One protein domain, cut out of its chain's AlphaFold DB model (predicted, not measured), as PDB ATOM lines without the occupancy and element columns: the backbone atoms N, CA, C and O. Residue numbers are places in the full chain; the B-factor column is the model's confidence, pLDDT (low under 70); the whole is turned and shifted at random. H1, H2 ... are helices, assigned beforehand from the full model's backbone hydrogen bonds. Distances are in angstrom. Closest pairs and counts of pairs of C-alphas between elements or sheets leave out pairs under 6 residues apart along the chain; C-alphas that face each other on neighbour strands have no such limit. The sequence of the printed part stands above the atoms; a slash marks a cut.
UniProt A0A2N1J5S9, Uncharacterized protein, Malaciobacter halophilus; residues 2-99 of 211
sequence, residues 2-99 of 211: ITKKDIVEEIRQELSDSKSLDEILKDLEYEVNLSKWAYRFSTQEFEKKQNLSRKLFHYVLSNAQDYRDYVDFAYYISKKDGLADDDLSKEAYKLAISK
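AT A GLANCE: This is residues 2 to 99 of the 211 residues of an uncharacterized protein of Malaciobacter halophilus (UniProt A0A2N1J5S9). Three helical hairpins sit side by side along the longest axis: H1 with H2 at one end, H3 with H4 in the middle, H5 with H6 at the other end. You have 98 printed residues with six named helices, H1 to H6, and no named strand: all helix, compact with a radius of gyration of the C-alphas of 12.9 A, spanning 41 by 26 by 20 A.

HOW THE PARTS SIT: Start with H1, residues 4 to 14, which touches H2, residues 21 to 30, as a hairpin; their closest C-alphas, Val 8 and Leu 25, are 7.0 A apart. H3, residues 34 to 42, forms a hairpin with H4, residues 50 to 63, closest at C-alphas Ala 38 and Ser 53, 4.4 A. H5, residues 67 to 77, forms one with H6, residues 86 to 99, closest at C-alphas Ala 74 and Ser 89, 4.2 A. Between hairpins, H1 touches H4 at C-alphas Ile 7 and Leu 56, 6.9 A, and H3 touches H5 at C-alphas Ser 35 and Phe 73, 5.3 A, their closest pairs. Every O i to N i+4 pair is within hydrogen-bond range except in H3, with 4 of 5.

IN THESE COORDINATES: Find C-alpha 4 at (-26.339, -18.425, 16.852), where H1 begins; H6, 20.0 A long, ends at C-alpha 99, (-20.522, 5.444, 19.845).

THE WHOLE: The printed part has no cut and no long link, and no printed residue is under 70.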
ATOM      1  N   ILE A   2     -33.277 -15.857  19.941       76.12
ATOM      2  CA  ILE A   2     -32.710 -16.619  18.816       76.12
ATOM      3  C   ILE A   2     -31.208 -16.736  19.071       76.12
ATOM      4  O   ILE A   2     -30.545 -15.718  19.270       76.12
ATOM      5  N   THR A   3     -30.683 -17.955  19.128       88.62
ATOM      6  CA  THR A   3     -29.251 -18.183  19.350       88.62
ATOM      7  C   THR A   3     -28.514 -18.338  18.021       88.62
ATOM      8  O   THR A   3     -29.108 -18.727  17.015       88.62
ATOM      9  N   LYS A   4     -27.191 -18.111  18.015       92.88
ATOM     10  CA  LYS A   4     -26.339 -18.425  16.852       92.88
ATOM     11  C   LYS A   4     -26.535 -19.870  16.381       92.88
ATOM     12  O   LYS A   4     -26.579 -20.133  15.186       92.88
ATOM     13  N   LYS A   5     -26.694 -20.800  17.328       94.19
ATOM     14  CA  LYS A   5     -26.910 -22.221  17.046       94.19
ATOM     15  C   LYS A   5     -28.205 -22.463  16.267       94.19
ATOM     16  O   LYS A   5     -28.185 -23.261  15.337       94.19
ATOM     17  N   ASP A   6     -29.285 -21.765  16.614       94.00
ATOM     18  CA  ASP A   6     -30.569 -21.894  15.912       94.00
ATOM     19  C   ASP A   6     -30.455 -21.406  14.461       94.00
ATOM     20  O   ASP A   6     -30.923 -22.077  13.547       94.00
ATOM     21  N   ILE A   7     -29.763 -20.280  14.240       96.44
ATOM     22  CA  ILE A   7     -29.521 -19.725  12.897       96.44
ATOM     23  C   ILE A   7     -28.660 -20.678  12.057       96.44
ATOM     24  O   ILE A   7     -28.966 -20.917  10.893       96.44
ATOM     25  N   VAL A   8     -27.596 -21.244  12.639       97.12
ATOM     26  CA  VAL A   8     -26.721 -22.216  11.958       97.12
ATOM     27  C   VAL A   8     -27.491 -23.467  11.536       97.12
ATOM     28  O   VAL A   8     -27.282 -23.972  10.435       97.12
ATOM     29  N   GLU A   9     -28.369 -23.976  12.396       96.62
ATOM     30  CA  GLU A   9     -29.171 -25.159  12.084       96.62
ATOM     31  C   GLU A   9     -30.172 -24.881  10.956       96.62
ATOM     32  O   GLU A   9     -30.271 -25.660  10.012       96.62
ATOM     33  N   GLU A  10     -30.842 -23.728  10.989       96.38
ATOM     34  CA  GLU A  10     -31.739 -23.292   9.916       96.38
ATOM     35  C   GLU A  10     -30.994 -23.097   8.589       96.38
ATOM     36  O   GLU A  10     -31.470 -23.555   7.556       96.38
ATOM     37  N   ILE A  11     -29.787 -22.516   8.607       97.12
ATOM     38  CA  ILE A  11     -28.916 -22.415   7.423       97.12
ATOM     39  C   ILE A  11     -28.624 -23.800   6.842       97.12
ATOM     40  O   ILE A  11     -28.756 -23.990   5.637       97.12
ATOM     41  N   ARG A  12     -28.257 -24.784   7.671       97.00
ATOM     42  CA  ARG A  12     -27.967 -26.146   7.189       97.00
ATOM     43  C   ARG A  12     -29.179 -26.811   6.552       97.00
ATOM     44  O   ARG A  12     -29.018 -27.541   5.580       97.00
ATOM     45  N   GLN A  13     -30.365 -26.569   7.102       95.75
ATOM     46  CA  GLN A  13     -31.610 -27.140   6.598       95.75
ATOM     47  C   GLN A  13     -32.069 -26.455   5.310       95.75
ATOM     48  O   GLN A  13     -32.445 -27.120   4.352       95.75
ATOM     49  N   GLU A  14     -32.033 -25.126   5.278       95.25
ATOM     50  CA  GLU A  14     -32.572 -24.339   4.173       95.25
ATOM     51  C   GLU A  14     -31.605 -24.152   3.002       95.25
ATOM     52  O   GLU A  14     -32.054 -23.808   1.907       95.25
ATOM     53  N   LEU A  15     -30.300 -24.323   3.236       95.06
ATOM     54  CA  LEU A  15     -29.223 -24.083   2.275       95.06
ATOM     55  C   LEU A  15     -28.324 -25.313   2.087       95.06
ATOM     56  O   LEU A  15     -27.169 -25.157   1.698       95.06
ATOM     57  N   SER A  16     -28.846 -26.522   2.329       93.38
ATOM     58  CA  SER A  16     -28.093 -27.782   2.202       93.38
ATOM     59  C   SER A  16     -27.423 -27.953   0.837       93.38
ATOM     60  O   SER A  16     -26.311 -28.465   0.753       93.38
ATOM     61  N   ASP A  17     -28.085 -27.476  -0.219       92.81
ATOM     62  CA  ASP A  17     -27.640 -27.628  -1.608       92.81
ATOM     63  C   ASP A  17     -26.881 -26.386  -2.119       92.81
ATOM     64  O   ASP A  17     -26.477 -26.315  -3.284       92.81
ATOM     65  N   SER A  18     -26.682 -25.380  -1.257       94.62
ATOM     66  CA  SER A  18     -25.984 -24.148  -1.617       94.62
ATOM     67  C   SER A  18     -24.482 -24.376  -1.733       94.62
ATOM     68  O   SER A  18     -23.821 -24.822  -0.797       94.62
ATOM     69  N   LYS A  19     -23.901 -23.933  -2.852       95.38
ATOM     70  CA  LYS A  19     -22.441 -23.917  -3.050       95.38
ATOM     71  C   LYS A  19     -21.706 -23.007  -2.062       95.38
ATOM     72  O   LYS A  19     -20.501 -23.152  -1.896       95.38
ATOM     73  N   SER A  20     -22.416 -22.072  -1.431       96.62
ATOM     74  CA  SER A  20     -21.861 -21.148  -0.440       96.62
ATOM     75  C   SER A  20     -22.010 -21.643   0.999       96.62
ATOM     76  O   SER A  20     -21.607 -20.921   1.904       96.62
ATOM     77  N   LEU A  21     -22.577 -22.833   1.246       97.25
ATOM     78  CA  LEU A  21     -22.860 -23.304   2.606       97.25
ATOM     79  C   LEU A  21     -21.610 -23.318   3.497       97.25
ATOM     80  O   LEU A  21     -21.647 -22.773   4.597       97.25
ATOM     81  N   ASP A  22     -20.495 -23.869   3.016       97.31
ATOM     82  CA  ASP A  22     -19.253 -23.938   3.796       97.31
ATOM     83  C   ASP A  22     -18.693 -22.545   4.125       97.31
ATOM     84  O   ASP A  22     -18.229 -22.306   5.239       97.31
ATOM     85  N   GLU A  23     -18.775 -21.608   3.176       97.81
ATOM     86  CA  GLU A  23     -18.357 -20.214   3.365       97.81
ATOM     87  C   GLU A  23     -19.246 -19.513   4.399       97.81
ATOM     88  O   GLU A  23     -18.734 -18.902   5.333       97.81
ATOM     89  N   ILE A  24     -20.569 -19.672   4.286       97.81
ATOM     90  CA  ILE A  24     -21.550 -19.131   5.234       97.81
ATOM     91  C   ILE A  24     -21.248 -19.641   6.644       97.81
ATOM     92  O   ILE A  24     -21.163 -18.856   7.585       97.81
ATOM     93  N   LEU A  25     -21.087 -20.956   6.808       97.69
ATOM     94  CA  LEU A  25     -20.860 -21.564   8.117       97.69
ATOM     95  C   LEU A  25     -19.534 -21.115   8.736       97.69
ATOM     96  O   LEU A  25     -19.494 -20.838   9.934       97.69
ATOM     97  N   LYS A  26     -18.480 -20.997   7.922       97.75
ATOM     98  CA  LYS A  26     -17.183 -20.472   8.351       97.75
ATOM     99  C   LYS A  26     -17.291 -19.016   8.804       97.75
ATOM    100  O   LYS A  26     -16.781 -18.661   9.863       97.75
ATOM    101  N   ASP A  27     -17.982 -18.181   8.039       97.50
ATOM    102  CA  ASP A  27     -18.178 -16.771   8.376       97.50
ATOM    103  C   ASP A  27     -19.027 -16.599   9.651       97.50
ATOM    104  O   ASP A  27     -18.713 -15.752  10.486       97.50
ATOM    105  N   LEU A  28     -20.036 -17.454   9.874       96.06
ATOM    106  CA  LEU A  28     -20.786 -17.507  11.138       96.06
ATOM    107  C   LEU A  28     -19.944 -17.981  12.329       96.06
ATOM    108  O   LEU A  28     -20.172 -17.531  13.455       96.06
ATOM    109  N   GLU A  29     -19.001 -18.897  12.114       95.50
ATOM    110  CA  GLU A  29     -18.100 -19.376  13.164       95.50
ATOM    111  C   GLU A  29     -17.205 -18.244  13.679       95.50
ATOM    112  O   GLU A  29     -17.127 -18.036  14.891       95.50
ATOM    113  N   TYR A  30     -16.600 -17.485  12.759       94.88
ATOM    114  CA  TYR A  30     -15.690 -16.378  13.071       94.88
ATOM    115  C   TYR A  30     -16.379 -15.018  13.246       94.88
ATOM    116  O   TYR A  30     -15.702 -14.037  13.537       94.88
ATOM    117  N   GLU A  31     -17.701 -14.960  13.083       93.00
ATOM    118  CA  GLU A  31     -18.522 -13.747  13.209       93.00
ATOM    119  C   GLU A  31     -18.101 -12.619  12.259       93.00
ATOM    120  O   GLU A  31     -18.104 -11.439  12.602       93.00
ATOM    121  N   VAL A  32     -17.775 -12.995  11.024       94.00
ATOM    122  CA  VAL A  32     -17.367 -12.078   9.956       94.00
ATOM    123  C   VAL A  32     -18.430 -12.012   8.862       94.00
ATOM    124  O   VAL A  32     -19.162 -12.969   8.631       94.00
ATOM    125  N   ASN A  33     -18.541 -10.869   8.178       95.75
ATOM    126  CA  ASN A  33     -19.457 -10.659   7.043       95.75
ATOM    127  C   ASN A  33     -20.948 -10.945   7.327       95.75
ATOM    128  O   ASN A  33     -21.730 -11.151   6.397       95.75
ATOM    129  N   LEU A  34     -21.377 -10.963   8.590       97.06
ATOM    130  CA  LEU A  34     -22.722 -11.417   8.945       97.06
ATOM    131  C   LEU A  34     -23.826 -10.520   8.369       97.06
ATOM    132  O   LEU A  34     -24.817 -11.041   7.859       97.06
ATOM    133  N   SER A  35     -23.646  -9.194   8.363       97.94
ATOM    134  CA  SER A  35     -24.583  -8.254   7.725       97.94
ATOM    135  C   SER A  35     -24.715  -8.523   6.225       97.94
ATOM    136  O   SER A  35     -25.817  -8.510   5.679       97.94
ATOM    137  N   LYS A  36     -23.593  -8.833   5.559       98.19
ATOM    138  CA  LYS A  36     -23.557  -9.178   4.134       98.19
ATOM    139  C   LYS A  36     -24.325 -10.463   3.856       98.19
ATOM    140  O   LYS A  36     -25.096 -10.508   2.900       98.19
ATOM    141  N   TRP A  37     -24.138 -11.499   4.673       98.25
ATOM    142  CA  TRP A  37     -24.899 -12.743   4.548       98.25
ATOM    143  C   TRP A  37     -26.384 -12.532   4.817       98.25
ATOM    144  O   TRP A  37     -27.212 -12.991   4.032       98.25
ATOM    145  N   ALA A  38     -26.723 -11.769   5.858       98.25
ATOM    146  CA  ALA A  38     -28.102 -11.418   6.166       98.25
ATOM    147  C   ALA A  38     -28.763 -10.705   4.981       98.25
ATOM    148  O   ALA A  38     -29.864 -11.079   4.571       98.25
ATOM    149  N   TYR A  39     -28.070  -9.745   4.368       98.50
ATOM    150  CA  TYR A  39     -28.507  -9.114   3.129       98.50
ATOM    151  C   TYR A  39     -28.681 -10.138   2.003       98.50
ATOM    152  O   TYR A  39     -29.776 -10.228   1.450       98.50
ATOM    153  N   ARG A  40     -27.668 -10.954   1.690       98.12
ATOM    154  CA  ARG A  40     -27.735 -11.925   0.584       98.12
ATOM    155  C   ARG A  40     -28.922 -12.872   0.722       98.12
ATOM    156  O   ARG A  40     -29.632 -13.076  -0.260       98.12
ATOM    157  N   PHE A  41     -29.217 -13.348   1.934       98.31
ATOM    158  CA  PHE A  41     -30.393 -14.181   2.210       98.31
ATOM    159  C   PHE A  41     -31.722 -13.513   1.832       98.31
ATOM    160  O   PHE A  41     -32.676 -14.202   1.488       98.31
ATOM    161  N   SER A  42     -31.802 -12.180   1.853       97.62
ATOM    162  CA  SER A  42     -32.996 -11.441   1.418       97.62
ATOM    163  C   SER A  42     -33.100 -11.227  -0.094       97.62
ATOM    164  O   SER A  42     -34.168 -10.848  -0.573       97.62
ATOM    165  N   THR A  43     -32.034 -11.495  -0.851       97.69
ATOM    166  CA  THR A  43     -31.996 -11.290  -2.305       97.69
ATOM    167  C   THR A  43     -32.486 -12.517  -3.082       97.69
ATOM    168  O   THR A  43     -32.719 -13.593  -2.529       97.69
ATOM    169  N   GLN A  44     -32.609 -12.367  -4.405       96.12
ATOM    170  CA  GLN A  44     -32.951 -13.469  -5.314       96.12
ATOM    171  C   GLN A  44     -31.923 -14.606  -5.310       96.12
ATOM    172  O   GLN A  44     -32.286 -15.738  -5.613       96.12
ATOM    173  N   GLU A  45     -30.668 -14.322  -4.951       95.31
ATOM    174  CA  GLU A  45     -29.598 -15.324  -4.872       95.31
ATOM    175  C   GLU A  45     -29.981 -16.507  -3.970       95.31
ATOM    176  O   GLU A  45     -29.661 -17.653  -4.269       95.31
ATOM    177  N   PHE A  46     -30.709 -16.216  -2.894       96.12
ATOM    178  CA  PHE A  46     -31.137 -17.178  -1.885       96.12
ATOM    179  C   PHE A  46     -32.661 -17.284  -1.823       96.12
ATOM    180  O   PHE A  46     -33.223 -17.468  -0.747       96.12
ATOM    181  N   GLU A  47     -33.338 -17.114  -2.964       96.12
ATOM    182  CA  GLU A  47     -34.798 -17.249  -3.086       96.12
ATOM    183  C   GLU A  47     -35.581 -16.364  -2.099       96.12
ATOM    184  O   GLU A  47     -36.685 -16.702  -1.672       96.12
ATOM    185  N   LYS A  48     -35.010 -15.211  -1.723       94.94
ATOM    186  CA  LYS A  48     -35.586 -14.278  -0.748       94.94
ATOM    187  C   LYS A  48     -35.992 -14.961   0.562       94.94
ATOM    188  O   LYS A  48     -37.108 -14.760   1.049       94.94
ATOM    189  N   LYS A  49     -35.082 -15.710   1.184       96.75
ATOM    190  CA  LYS A  49     -35.196 -16.222   2.564       96.75
ATOM    191  C   LYS A  49     -35.212 -15.086   3.603       96.75
ATOM    192  O   LYS A  49     -34.328 -14.946   4.449       96.75
ATOM    193  N   GLN A  50     -36.258 -14.257   3.564       95.12
ATOM    194  CA  GLN A  50     -36.407 -13.045   4.374       95.12
ATOM    195  C   GLN A  50     -36.456 -13.342   5.873       95.12
ATOM    196  O   GLN A  50     -35.943 -12.556   6.662       95.12
ATOM    197  N   ASN A  51     -37.045 -14.467   6.283       95.44
ATOM    198  CA  ASN A  51     -37.086 -14.846   7.696       95.44
ATOM    199  C   ASN A  51     -35.680 -15.129   8.234       95.44
ATOM    200  O   ASN A  51     -35.304 -14.573   9.265       95.44
ATOM    201  N   LEU A  52     -34.889 -15.925   7.510       96.69
ATOM    202  CA  LEU A  52     -33.501 -16.209   7.862       96.69
ATOM    203  C   LEU A  52     -32.649 -14.930   7.858       96.69
ATOM    204  O   LEU A  52     -31.906 -14.677   8.807       96.69
ATOM    205  N   SER A  53     -32.827 -14.080   6.842       97.69
ATOM    206  CA  SER A  53     -32.216 -12.747   6.769       97.69
ATOM    207  C   SER A  53     -32.512 -11.906   8.017       97.69
ATOM    208  O   SER A  53     -31.586 -11.445   8.682       97.69
ATOM    209  N   ARG A  54     -33.790 -11.763   8.397       96.62
ATOM    210  CA  ARG A  54     -34.211 -10.992   9.579       96.62
ATOM    211  C   ARG A  54     -33.631 -11.553  10.875       96.62
ATOM    212  O   ARG A  54     -33.201 -10.778  11.726       96.62
ATOM    213  N   LYS A  55     -33.588 -12.881  11.027       96.75
ATOM    214  CA  LYS A  55     -32.976 -13.534  12.196       96.75
ATOM    215  C   LYS A  55     -31.485 -13.220  12.290       96.75
ATOM    216  O   LYS A  55     -31.018 -12.858  13.369       96.75
ATOM    217  N   LEU A  56     -30.755 -13.311  11.176       97.44
ATOM    218  CA  LEU A  56     -29.328 -12.999  11.158       97.44
ATOM    219  C   LEU A  56     -29.073 -11.505  11.394       97.44
ATOM    220  O   LEU A  56     -28.230 -11.177  12.217       97.44
ATOM    221  N   PHE A  57     -29.848 -10.598  10.794       97.69
ATOM    222  CA  PHE A  57     -29.761  -9.164  11.100       97.69
ATOM    223  C   PHE A  57     -30.028  -8.863  12.579       97.69
ATOM    224  O   PHE A  57     -29.291  -8.091  13.190       97.69
ATOM    225  N   HIS A  58     -31.028  -9.503  13.190       95.31
ATOM    226  CA  HIS A  58     -31.289  -9.348  14.620       95.31
ATOM    227  C   HIS A  58     -30.106  -9.842  15.465       95.31
ATOM    228  O   HIS A  58     -29.763  -9.213  16.470       95.31
ATOM    229  N   TYR A  59     -29.477 -10.953  15.075       95.88
ATOM    230  CA  TYR A  59     -28.264 -11.445  15.726       95.88
ATOM    231  C   TYR A  59     -27.114 -10.442  15.596       95.88
ATOM    232  O   TYR A  59     -26.512 -10.096  16.609       95.88
ATOM    233  N   VAL A  60     -26.857  -9.933  14.389       95.56
ATOM    234  CA  VAL A  60     -25.818  -8.925  14.126       95.56
ATOM    235  C   VAL A  60     -26.023  -7.693  14.998       95.56
ATOM    236  O   VAL A  60     -25.127  -7.328  15.752       95.56
ATOM    237  N   LEU A  61     -27.219  -7.101  14.972       94.56
ATOM    238  CA  LEU A  61     -27.501  -5.877  15.721       94.56
ATOM    239  C   LEU A  61     -27.364  -6.075  17.237       94.56
ATOM    240  O   LEU A  61     -26.899  -5.184  17.938       94.56
ATOM    241  N   SER A  62     -27.733  -7.255  17.744       92.94
ATOM    242  CA  SER A  62     -27.656  -7.575  19.175       92.94
ATOM    243  C   SER A  62     -26.223  -7.802  19.671       92.94
ATOM    244  O   SER A  62     -25.989  -7.742  20.876       92.94
ATOM    245  N   ASN A  63     -25.281  -8.071  18.765       93.31
ATOM    246  CA  ASN A  63     -23.870  -8.294  19.079       93.31
ATOM    247  C   ASN A  63     -22.957  -7.148  18.608       93.31
ATOM    248  O   ASN A  63     -21.754  -7.225  18.832       93.31
ATOM    249  N   ALA A  64     -23.501  -6.092  17.994       94.69
ATOM    250  CA  ALA A  64     -22.740  -4.933  17.529       94.69
ATOM    251  C   ALA A  64     -22.117  -4.153  18.703       94.69
ATOM    252  O   ALA A  64     -22.816  -3.743  19.641       94.69
ATOM    253  N   GLN A  65     -20.806  -3.906  18.644       92.00
ATOM    254  CA  GLN A  65     -20.046  -3.254  19.718       92.00
ATOM    255  C   GLN A  65     -19.442  -1.924  19.269       92.00
ATOM    256  O   GLN A  65     -19.570  -0.926  19.987       92.00
ATOM    257  N   ASP A  66     -18.807  -1.907  18.096       93.62
ATOM    258  CA  ASP A  66     -18.162  -0.725  17.525       93.62
ATOM    259  C   ASP A  66     -19.131   0.050  16.633       93.62
ATOM    260  O   ASP A  66     -20.055  -0.517  16.049       93.62
ATOM    261  N   TYR A  67     -18.902   1.356  16.469       96.56
ATOM    262  CA  TYR A  67     -19.727   2.162  15.567       96.56
ATOM    263  C   TYR A  67     -19.736   1.590  14.137       96.56
ATOM    264  O   TYR A  67     -20.757   1.677  13.456       96.56
ATOM    265  N   ARG A  68     -18.629   0.973  13.692       96.12
ATOM    266  CA  ARG A  68     -18.516   0.370  12.357       96.12
ATOM    267  C   ARG A  68     -19.454  -0.813  12.169       96.12
ATOM    268  O   ARG A  68     -19.967  -0.969  11.067       96.12
ATOM    269  N   ASP A  69     -19.737  -1.576  13.224       96.62
ATOM    270  CA  ASP A  69     -20.691  -2.689  13.168       96.62
ATOM    271  C   ASP A  69     -22.092  -2.167  12.826       96.62
ATOM    272  O   ASP A  69     -22.784  -2.715  11.970       96.62
ATOM    273  N   TYR A  70     -22.492  -1.050  13.444       98.12
ATOM    274  CA  TYR A  70     -23.769  -0.397  13.163       98.12
ATOM    275  C   TYR A  70     -23.819   0.201  11.752       98.12
ATOM    276  O   TYR A  70     -24.862   0.132  11.107       98.12
ATOM    277  N   VAL A  71     -22.713   0.765  11.256       97.88
ATOM    278  CA  VAL A  71     -22.628   1.299   9.883       97.88
ATOM    279  C   VAL A  71     -22.723   0.187   8.845       97.88
ATOM    280  O   VAL A  71     -23.451   0.332   7.864       97.88
ATOM    281  N   ASP A  72     -22.007  -0.918   9.055       97.69
ATOM    282  CA  ASP A  72     -22.048  -2.090   8.181       97.69
ATOM    283  C   ASP A  72     -23.455  -2.702   8.161       97.69
ATOM    284  O   ASP A  72     -24.039  -2.915   7.095       97.69
ATOM    285  N   PHE A  73     -24.055  -2.875   9.340       98.38
ATOM    286  CA  PHE A  73     -25.448  -3.281   9.476       98.38
ATOM    287  C   PHE A  73     -26.391  -2.345   8.702       98.38
ATOM    288  O   PHE A  73     -27.175  -2.822   7.879       98.38
ATOM    289  N   ALA A  74     -26.290  -1.027   8.920       98.38
ATOM    290  CA  ALA A  74     -27.138  -0.011   8.295       98.38
ATOM    291  C   ALA A  74     -27.023  -0.030   6.764       98.38
ATOM    292  O   ALA A  74     -28.025   0.049   6.049       98.38
ATOM    293  N   TYR A  75     -25.804  -0.205   6.250       98.38
ATOM    294  CA  TYR A  75     -25.551  -0.323   4.821       98.38
ATOM    295  C   TYR A  75     -26.285  -1.520   4.202       98.38
ATOM    296  O   TYR A  75     -26.908  -1.370   3.151       98.38
ATOM    297  N   TYR A  76     -26.232  -2.692   4.839       98.62
ATOM    298  CA  TYR A  76     -26.812  -3.916   4.282       98.62
ATOM    299  C   TYR A  76     -28.327  -4.033   4.480       98.62
ATOM    300  O   TYR A  76     -29.021  -4.514   3.582       98.62
ATOM    301  N   ILE A  77     -28.857  -3.589   5.622       98.44
ATOM    302  CA  ILE A  77     -30.293  -3.690   5.935       98.44
ATOM    303  C   ILE A  77     -31.157  -2.806   5.016       98.44
ATOM    304  O   ILE A  77     -32.296  -3.154   4.703       98.44
ATOM    305  N   SER A  78     -30.582  -1.710   4.512       98.44
ATOM    306  CA  SER A  78     -31.234  -0.738   3.623       98.44
ATOM    307  C   SER A  78     -31.019  -0.985   2.127       98.44
ATOM    308  O   SER A  78     -31.491  -0.207   1.296       98.44
ATOM    309  N   LYS A  79     -30.313  -2.055   1.734       98.19
ATOM    310  CA  LYS A  79     -30.127  -2.377   0.310       98.19
ATOM    311  C   LYS A  79     -31.481  -2.558  -0.374       98.19
ATOM    312  O   LYS A  79     -32.309  -3.358   0.070       98.19
ATOM    313  N   LYS A  80     -31.682  -1.829  -1.477       96.38
ATOM    314  CA  LYS A  80     -32.972  -1.732  -2.188       96.38
ATOM    315  C   LYS A  80     -33.484  -3.060  -2.753       96.38
ATOM    316  O   LYS A  80     -34.688  -3.233  -2.908       96.38
ATOM    317  N   ASP A  81     -32.586  -3.979  -3.085       96.12
ATOM    318  CA  ASP A  81     -32.890  -5.318  -3.598       96.12
ATOM    319  C   ASP A  81     -32.949  -6.402  -2.505       96.12
ATOM    320  O   ASP A  81     -33.231  -7.566  -2.807       96.12
ATOM    321  N   GLY A  82     -32.713  -6.017  -1.247       96.44
ATOM    322  CA  GLY A  82     -32.832  -6.860  -0.063       96.44
ATOM    323  C   GLY A  82     -34.098  -6.569   0.744       96.44
ATOM    324  O   GLY A  82     -35.210  -6.573   0.214       96.44
ATOM    325  N   LEU A  83     -33.937  -6.338   2.052       97.44
ATOM    326  CA  LEU A  83     -35.047  -5.973   2.942       97.44
ATOM    327  C   LEU A  83     -35.498  -4.512   2.791       97.44
ATOM    328  O   LEU A  83     -36.645  -4.229   3.130       97.44
ATOM    329  N   ALA A  84     -34.630  -3.630   2.277       97.38
ATOM    330  CA  ALA A  84     -34.900  -2.203   2.074       97.38
ATOM    331  C   ALA A  84     -35.481  -1.501   3.322       97.38
ATOM    332  O   ALA A  84     -36.425  -0.717   3.226       97.38
ATOM    333  N   ASP A  85     -34.947  -1.818   4.504       98.06
ATOM    334  CA  ASP A  85     -35.447  -1.315   5.786       98.06
ATOM    335  C   ASP A  85     -34.643  -0.077   6.221       98.06
ATOM    336  O   ASP A  85     -33.671  -0.133   6.983       98.06
ATOM    337  N   ASP A  86     -35.046   1.059   5.648       97.75
ATOM    338  CA  ASP A  86     -34.448   2.375   5.888       97.75
ATOM    339  C   ASP A  86     -34.701   2.887   7.312       97.75
ATOM    340  O   ASP A  86     -33.852   3.581   7.874       97.75
ATOM    341  N   ASP A  87     -35.826   2.514   7.927       97.81
ATOM    342  CA  ASP A  87     -36.147   2.902   9.302       97.81
ATOM    343  C   ASP A  87     -35.152   2.270  10.283       97.81
ATOM    344  O   ASP A  87     -34.562   2.964  11.117       97.81
ATOM    345  N   LEU A  88     -34.892   0.967  10.150       97.44
ATOM    346  CA  LEU A  88     -33.931   0.279  11.008       97.44
ATOM    347  C   LEU A  88     -32.486   0.708  10.718       97.44
ATOM    348  O   LEU A  88     -31.684   0.836  11.646       97.44
ATOM    349  N   SER A  89     -32.162   0.996   9.454       98.25
ATOM    350  CA  SER A  89     -30.886   1.616   9.078       98.25
ATOM    351  C   SER A  89     -30.680   2.963   9.778       98.25
ATOM    352  O   SER A  89     -29.624   3.211  10.366       98.25
ATOM    353  N   LYS A  90     -31.707   3.819   9.793       98.44
ATOM    354  CA  LYS A  90     -31.667   5.125  10.456       98.44
ATOM    355  C   LYS A  90     -31.415   5.003  11.958       98.44
ATOM    356  O   LYS A  90     -30.624   5.773  12.505       98.44
ATOM    357  N   GLU A  91     -32.055   4.048  12.630       97.94
ATOM    358  CA  GLU A  91     -31.796   3.781  14.051       97.94
ATOM    359  C   GLU A  91     -30.370   3.263  14.290       97.94
ATOM    360  O   GLU A  91     -29.700   3.715  15.221       97.94
ATOM    361  N   ALA A  92     -29.856   2.390  13.419       98.19
ATOM    362  CA  ALA A  92     -28.473   1.930  13.497       98.19
ATOM    363  C   ALA A  92     -27.466   3.077  13.308       98.19
ATOM    364  O   ALA A  92     -26.505   3.164  14.068       98.19
ATOM    365  N   TYR A  93     -27.707   4.018  12.389       98.50
ATOM    366  CA  TYR A  93     -26.863   5.212  12.261       98.50
ATOM    367  C   TYR A  93     -26.876   6.085  13.519       98.50
ATOM    368  O   TYR A  93     -25.816   6.552  13.937       98.50
ATOM    369  N   LYS A  94     -28.027   6.272  14.179       98.00
ATOM    370  CA  LYS A  94     -28.078   6.990  15.468       98.00
ATOM    371  C   LYS A  94     -27.231   6.293  16.536       98.00
ATOM    372  O   LYS A  94     -26.501   6.960  17.269       98.00
ATOM    373  N   LEU A  95     -27.298   4.961  16.607       97.56
ATOM    374  CA  LEU A  95     -26.458   4.172  17.510       97.56
ATOM    375  C   LEU A  95     -24.974   4.316  17.155       97.56
ATOM    376  O   LEU A  95     -24.178   4.581  18.054       97.56
ATOM    377  N   ALA A  96     -24.613   4.242  15.870       98.00
ATOM    378  CA  ALA A  96     -23.248   4.458  15.398       98.00
ATOM    379  C   ALA A  96     -22.711   5.824  15.852       98.00
ATOM    380  O   ALA A  96     -21.677   5.888  16.510       98.00
ATOM    381  N   ILE A  97     -23.453   6.904  15.583       97.94
ATOM    382  CA  ILE A  97     -23.080   8.275  15.964       97.94
ATOM    383  C   ILE A  97     -22.869   8.379  17.480       97.94
ATOM    384  O   ILE A  97     -21.864   8.930  17.920       97.94
ATOM    385  N   SER A  98     -23.742   7.767  18.288       96.38
ATOM    386  CA  SER A  98     -23.613   7.777  19.756       96.38
ATOM    387  C   SER A  98     -22.359   7.070  20.296       96.38
ATOM    388  O   SER A  98     -21.971   7.294  21.444       96.38
ATOM    389  N   LYS A  99     -21.734   6.198  19.493       96.25
ATOM    390  CA  LYS A  99     -20.522   5.444  19.845       96.25
ATOM    391  C   LYS A  99     -19.236   6.122  19.370       96.25
ATOM    392  O   LYS A  99     -18.157   5.716  19.797       96.25
TER     393      LYS A  99